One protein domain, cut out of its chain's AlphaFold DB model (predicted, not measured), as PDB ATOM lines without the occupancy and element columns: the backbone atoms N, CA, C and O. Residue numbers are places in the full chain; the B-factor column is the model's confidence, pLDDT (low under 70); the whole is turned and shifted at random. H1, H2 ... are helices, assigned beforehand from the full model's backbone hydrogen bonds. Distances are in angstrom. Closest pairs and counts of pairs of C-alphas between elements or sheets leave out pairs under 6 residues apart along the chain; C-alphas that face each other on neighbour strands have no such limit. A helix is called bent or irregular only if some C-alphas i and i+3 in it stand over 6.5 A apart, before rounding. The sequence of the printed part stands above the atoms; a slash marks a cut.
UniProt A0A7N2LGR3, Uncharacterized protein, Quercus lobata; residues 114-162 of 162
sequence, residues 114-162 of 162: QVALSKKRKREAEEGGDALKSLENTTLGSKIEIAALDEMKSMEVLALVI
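AT A GLANCE: This is residues 114 to 162 of the 162 residues of an uncharacterized protein of Quercus lobata (UniProt A0A7N2LGR3). One long, straight helix, H2, makes the length of the model, and a helix less than half as long by residues, H1, meets it near one end, so that the two form a lopsided L or open V with a tight link at the corner. The far part of each arm sticks out, residues 114 to 122 of H1 and residues 138 to 160 of H2. The printed part has 49 residues with two named helices, H1 then H2, and no named strand; the class is all helix. The whole is extended, with a radius of gyration of the C-alphas of 17.1 A, and flat, spanning 52 by 27 by 6 A.

HOW THE PARTS SIT: The longest helix is H2, residues 131 to 160. H1, residues 114 to 127, is close to it but not clearly touching, with 2 pairs of C-alphas within 8 A. Their closest C-alphas are those of Glu 127 and Ser 134, 5.6 A apart. The two helices run opposite ways at a steep tilt of 66 degrees, and their centres are 23.7 A apart. In both H1 and H2 every O i to N i+4 pair is within hydrogen-bond range.

IN THESE COORDINATES: H2 has 30 residues and measures 44.0 A from C-alpha 131 at (137.331, 9.448, -4.542) to C-alpha 160 at (136.652, 52.811, 2.965). H1 has 14 residues and measures 19.6 A, beginning with C-alpha 114 at (125.016, 10.626, 18.373). Neither helix is bent. Residues 128 to 130 form the tight link between them.

THE WHOLE: The two C-alphas farthest apart are those of Gly 129 and Ile 162, at 52.6 A. The printed part has no cut and ends at Ile 162, the chain's last residue. The mean pLDDT of the printed part is 79.0; residues 114 to 117, 126, 128 to 129 and 159 to 162 are under 70.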
ATOM      1  N   GLN A 114     125.905  11.290  19.326       57.84
ATOM      2  CA  GLN A 114     125.016  10.626  18.373       57.84
ATOM      3  C   GLN A 114     124.634  11.422  17.099       57.84
ATOM      4  O   GLN A 114     124.620  10.868  16.004       57.84
ATOM      5  N   VAL A 115     124.340  12.720  17.197       66.94
ATOM      6  CA  VAL A 115     124.069  13.639  16.072       66.94
ATOM      7  C   VAL A 115     125.345  13.946  15.281       66.94
ATOM      8  O   VAL A 115     125.314  14.007  14.054       66.94
ATOM      9  N   ALA A 116     126.484  14.105  15.960       66.44
ATOM     10  CA  ALA A 116     127.772  14.284  15.289       66.44
ATOM     11  C   ALA A 116     128.193  13.009  14.539       66.44
ATOM     12  O   ALA A 116     128.589  13.080  13.376       66.44
ATOM     13  N   LEU A 117     128.041  11.841  15.174       68.62
ATOM     14  CA  LEU A 117     128.327  10.549  14.553       68.62
ATOM     15  C   LEU A 117     127.371  10.221  13.418       68.62
ATOM     16  O   LEU A 117     127.817   9.710  12.401       68.62
ATOM     17  N   SER A 118     126.078  10.509  13.554       72.12
ATOM     18  CA  SER A 118     125.124  10.262  12.466       72.12
ATOM     19  C   SER A 118     125.403  11.143  11.250       72.12
ATOM     20  O   SER A 118     125.277  10.663  10.129       72.12
ATOM     21  N   LYS A 119     125.854  12.393  11.433       75.94
ATOM     22  CA  LYS A 119     126.307  13.236  10.313       75.94
ATOM     23  C   LYS A 119     127.593  12.713   9.665       75.94
ATOM     24  O   LYS A 119     127.656  12.676   8.442       75.94
ATOM     25  N   LYS A 120     128.585  12.284  10.455       75.38
ATOM     26  CA  LYS A 120     129.828  11.692   9.924       75.38
ATOM     27  C   LYS A 120     129.569  10.386   9.171       75.38
ATOM     28  O   LYS A 120     129.984  10.266   8.031       75.38
ATOM     29  N   ARG A 121     128.775   9.479   9.749       76.94
ATOM     30  CA  ARG A 121     128.387   8.208   9.118       76.94
ATOM     31  C   ARG A 121     127.629   8.395   7.805       76.94
ATOM     32  O   ARG A 121     127.815   7.603   6.895       76.94
ATOM     33  N   LYS A 122     126.783   9.428   7.696       75.44
ATOM     34  CA  LYS A 122     126.098   9.757   6.435       75.44
ATOM     35  C   LYS A 122     127.079  10.216   5.354       75.44
ATOM     36  O   LYS A 122     126.990   9.728   4.238       75.44
ATOM     37  N   ARG A 123     128.046  11.075   5.703       72.06
ATOM     38  CA  ARG A 123     129.103  11.503   4.767       72.06
ATOM     39  C   ARG A 123     129.985  10.333   4.338       72.06
ATOM     40  O   ARG A 123     130.181  10.135   3.152       72.06
ATOM     41  N   GLU A 124     130.421   9.500   5.278       72.56
ATOM     42  CA  GLU A 124     131.243   8.315   4.987       72.56
ATOM     43  C   GLU A 124     130.504   7.280   4.120       72.56
ATOM     44  O   GLU A 124     131.115   6.666   3.252       72.56
ATOM     45  N   ALA A 125     129.190   7.108   4.297       76.56
ATOM     46  CA  ALA A 125     128.385   6.229   3.444       76.56
ATOM     47  C   ALA A 125     128.172   6.793   2.025       76.56
ATOM     48  O   ALA A 125     128.066   6.025   1.073       76.56
ATOM     49  N   GLU A 126     128.107   8.119   1.874       69.31
ATOM     50  CA  GLU A 126     127.944   8.789   0.577       69.31
ATOM     51  C   GLU A 126     129.265   8.961  -0.191       69.31
ATOM     52  O   GLU A 126     129.228   9.034  -1.422       69.31
ATOM     53  N   GLU A 127     130.394   9.036   0.522       70.62
ATOM     54  CA  GLU A 127     131.750   9.290   0.005       70.62
ATOM     55  C   GLU A 127     132.622   8.020  -0.069       70.62
ATOM     56  O   GLU A 127     133.636   8.015  -0.761       70.62
ATOM     57  N   GLY A 128     132.242   6.929   0.607       63.47
ATOM     58  CA  GLY A 128     133.065   5.720   0.758       63.47
ATOM     59  C   GLY A 128     133.270   4.870  -0.503       63.47
ATOM     60  O   GLY A 128     134.000   3.884  -0.439       63.47
ATOM     61  N   GLY A 129     132.636   5.221  -1.627       68.69
ATOM     62  CA  GLY A 129     132.769   4.507  -2.904       68.69
ATOM     63  C   GLY A 129     133.600   5.229  -3.969       68.69
ATOM     64  O   GLY A 129     134.238   4.563  -4.777       68.69
ATOM     65  N   ASP A 130     133.649   6.567  -3.950       75.12
ATOM     66  CA  ASP A 130     134.137   7.365  -5.081       75.12
ATOM     67  C   ASP A 130     135.037   8.520  -4.618       75.12
ATOM     68  O   ASP A 130     134.577   9.517  -4.056       75.12
ATOM     69  N   ALA A 131     136.339   8.431  -4.915       78.25
ATOM     70  CA  ALA A 131     137.331   9.448  -4.542       78.25
ATOM     71  C   ALA A 131     137.035  10.845  -5.131       78.25
ATOM     72  O   ALA A 131     137.354  11.863  -4.515       78.25
ATOM     73  N   LEU A 132     136.384  10.904  -6.300       83.88
ATOM     74  CA  LEU A 132     135.986  12.159  -6.947       83.88
ATOM     75  C   LEU A 132     134.923  12.913  -6.141       83.88
ATOM     76  O   LEU A 132     134.986  14.134  -6.026       83.88
ATOM     77  N   LYS A 133     134.001  12.192  -5.502       83.06
ATOM     78  CA  LYS A 133     132.875  12.785  -4.775       83.06
ATOM     79  C   LYS A 133     133.302  13.458  -3.466       83.06
ATOM     80  O   LYS A 133     132.765  14.497  -3.090       83.06
ATOM     81  N   SER A 134     134.321  12.915  -2.793       80.06
ATOM     82  CA  SER A 134     134.933  13.557  -1.618       80.06
ATOM     83  C   SER A 134     135.677  14.854  -1.990       80.06
ATOM     84  O   SER A 134     135.567  15.875  -1.300       80.06
ATOM     85  N   LEU A 135     136.383  14.852  -3.129       81.75
ATOM     86  CA  LEU A 135     137.036  16.045  -3.682       81.75
ATOM     87  C   LEU A 135     136.018  17.125  -4.089       81.75
ATOM     88  O   LEU A 135     136.224  18.308  -3.808       81.75
ATOM     89  N   GLU A 136     134.893  16.737  -4.690       86.94
ATOM     90  CA  GLU A 136     133.791  17.650  -5.015       86.94
ATOM     91  C   GLU A 136     133.203  18.305  -3.759       86.94
ATOM     92  O   GLU A 136     133.070  19.525  -3.710       86.94
ATOM     93  N   ASN A 137     132.936  17.540  -2.699       83.88
ATOM     94  CA  ASN A 137     132.390  18.091  -1.455       83.88
ATOM     95  C   ASN A 137     133.362  19.085  -0.784       83.88
ATOM     96  O   ASN A 137     132.957  20.141  -0.292       83.88
ATOM     97  N   THR A 138     134.664  18.786  -0.830       85.50
ATOM     98  CA  THR A 138     135.713  19.667  -0.293       85.50
ATOM     99  C   THR A 138     135.811  20.965  -1.099       85.50
ATOM    100  O   THR A 138     135.822  22.052  -0.525       85.50
ATOM    101  N   THR A 139     135.811  20.877  -2.433       89.44
ATOM    102  CA  THR A 139     135.875  22.062  -3.305       89.44
ATOM    103  C   THR A 139     134.612  22.916  -3.232       89.44
ATOM    104  O   THR A 139     134.712  24.138  -3.299       89.44
ATOM    105  N   LEU A 140     133.431  22.317  -3.053       89.62
ATOM    106  CA  LEU A 140     132.191  23.053  -2.799       89.62
ATOM    107  C   LEU A 140     132.249  23.810  -1.466       89.62
ATOM    108  O   LEU A 140     131.878  24.981  -1.429       89.62
ATOM    109  N   GLY A 141     132.782  23.189  -0.409       87.25
ATOM    110  CA  GLY A 141     133.041  23.859   0.869       87.25
ATOM    111  C   GLY A 141     133.973  25.062   0.713       87.25
ATOM    112  O   GLY A 141     133.607  26.175   1.088       87.25
ATOM    113  N   SER A 142     135.123  24.875   0.057       91.56
ATOM    114  CA  SER A 142     136.073  25.964  -0.198       91.56
ATOM    115  C   SER A 142     135.471  27.091  -1.043       91.56
ATOM    116  O   SER A 142     135.729  28.257  -0.769       91.56
ATOM    117  N   LYS A 143     134.638  26.782  -2.047       93.38
ATOM    118  CA  LYS A 143     133.956  27.802  -2.868       93.38
ATOM    119  C   LYS A 143     133.005  28.669  -2.042       93.38
ATOM    120  O   LYS A 143     132.983  29.880  -2.233       93.38
ATOM    121  N   ILE A 144     132.247  28.063  -1.128       91.44
ATOM    122  CA  ILE A 144     131.332  28.789  -0.233       91.44
ATOM    123  C   ILE A 144     132.123  29.699   0.714       91.44
ATOM    124  O   ILE A 144     131.758  30.856   0.904       91.44
ATOM    125  N   GLU A 145     133.227  29.200   1.272       87.88
ATOM    126  CA  GLU A 145     134.088  29.978   2.170       87.88
ATOM    127  C   GLU A 145     134.754  31.158   1.449       87.88
ATOM    128  O   GLU A 145     134.785  32.265   1.982       87.88
ATOM    129  N   ILE A 146     135.231  30.952   0.218       91.62
ATOM    130  CA  ILE A 146     135.808  32.018  -0.609       91.62
ATOM    131  C   ILE A 146     134.751  33.077  -0.941       91.62
ATOM    132  O   ILE A 146     135.041  34.261  -0.806       91.62
ATOM    133  N   ALA A 147     133.533  32.673  -1.317       91.94
ATOM    134  CA  ALA A 147     132.444  33.605  -1.606       91.94
ATOM    135  C   ALA A 147     132.067  34.452  -0.378       91.94
ATOM    136  O   ALA A 147     131.940  35.666  -0.486       91.94
ATOM    137  N   ALA A 148     131.982  33.840   0.807       91.38
ATOM    138  CA  ALA A 148     131.716  34.565   2.049       91.38
ATOM    139  C   ALA A 148     132.842  35.557   2.403       91.38
ATOM    140  O   ALA A 148     132.579  36.663   2.872       91.38
ATOM    141  N   LEU A 149     134.104  35.181   2.172       89.19
ATOM    142  CA  LEU A 149     135.248  36.075   2.371       89.19
ATOM    143  C   LEU A 149     135.252  37.240   1.376       89.19
ATOM    144  O   LEU A 149     135.660  38.341   1.742       89.19
ATOM    145  N   ASP A 150     134.820  37.010   0.138       90.25
ATOM    146  CA  ASP A 150     134.726  38.043  -0.895       90.25
ATOM    147  C   ASP A 150     133.593  39.036  -0.595       90.25
ATOM    148  O   ASP A 150     133.789  40.248  -0.664       90.25
ATOM    149  N   GLU A 151     132.445  38.542  -0.123       90.25
ATOM    150  CA  GLU A 151     131.351  39.383   0.372       90.25
ATOM    151  C   GLU A 151     131.807  40.263   1.545       90.25
ATOM    152  O   GLU A 151     131.603  41.477   1.510       90.25
ATOM    153  N   MET A 152     132.494  39.697   2.545       88.06
ATOM    154  CA  MET A 152     133.017  40.479   3.674       88.06
ATOM    155  C   MET A 152     134.020  41.550   3.224       88.06
ATOM    156  O   MET A 152     133.910  42.700   3.649       88.06
ATOM    157  N   LYS A 153     134.939  41.219   2.310       87.25
ATOM    158  CA  LYS A 153     135.899  42.186   1.749       87.25
ATOM    159  C   LYS A 153     135.213  43.281   0.937       87.25
ATOM    160  O   LYS A 153     135.613  44.437   1.020       87.25
ATOM    161  N   SER A 154     134.177  42.947   0.169       85.12
ATOM    162  CA  SER A 154     133.419  43.937  -0.605       85.12
ATOM    163  C   SER A 154     132.723  44.957   0.305       85.12
ATOM    164  O   SER A 154     132.734  46.151   0.009       85.12
ATOM    165  N   MET A 155     132.201  44.514   1.454       80.94
ATOM    166  CA  MET A 155     131.619  45.399   2.467       80.94
ATOM    167  C   MET A 155     132.688  46.277   3.138       80.94
ATOM    168  O   MET A 155     132.444  47.460   3.366       80.94
ATOM    169  N   GLU A 156     133.883  45.739   3.406       80.12
ATOM    170  CA  GLU A 156     135.016  46.501   3.958       80.12
ATOM    171  C   GLU A 156     135.545  47.569   2.987       80.12
ATOM    172  O   GLU A 156     135.836  48.689   3.400       80.12
ATOM    173  N   VAL A 157     135.636  47.261   1.689       78.44
ATOM    174  CA  VAL A 157     136.071  48.222   0.662       78.44
ATOM    175  C   VAL A 157     135.041  49.336   0.480       78.44
ATOM    176  O   VAL A 157     135.421  50.500   0.375       78.44
ATOM    177  N   LEU A 158     133.742  49.021   0.505       72.25
ATOM    178  CA  LEU A 158     132.685  50.039   0.469       72.25
ATOM    179  C   LEU A 158     132.712  50.953   1.704       72.25
ATOM    180  O   LEU A 158     132.415  52.138   1.581       72.25
ATOM    181  N   ALA A 159     133.116  50.437   2.867       69.81
ATOM    182  CA  ALA A 159     133.283  51.228   4.086       69.81
ATOM    183  C   ALA A 159     134.507  52.168   4.061       69.81
ATOM    184  O   ALA A 159     134.569  53.084   4.873       69.81
ATOM    185  N   LEU A 160     135.465  51.959   3.149       67.94
ATOM    186  CA  LEU A 160     136.652  52.811   2.965       67.94
ATOM    187  C   LEU A 160     136.473  53.902   1.893       67.94
ATOM    188  O   LEU A 160     137.320  54.783   1.777       67.94
ATOM    189  N   VAL A 161     135.412  53.825   1.083       63.78
ATOM    190  CA  VAL A 161     135.113  54.781  -0.005       63.78
ATOM    191  C   VAL A 161     134.121  55.875   0.442       63.78
ATOM    192  O   VAL A 161     133.838  56.802  -0.315       63.78
ATOM    193  N   ILE A 162     133.632  55.801   1.686       54.97
ATOM    194  CA  ILE A 162     132.838  56.831   2.381       54.97
ATOM    195  C   ILE A 162     133.749  57.564   3.367       54.97
ATOM    196  O   ILE A 162     133.651  58.809   3.431       54.97
TER     197      ILE A 162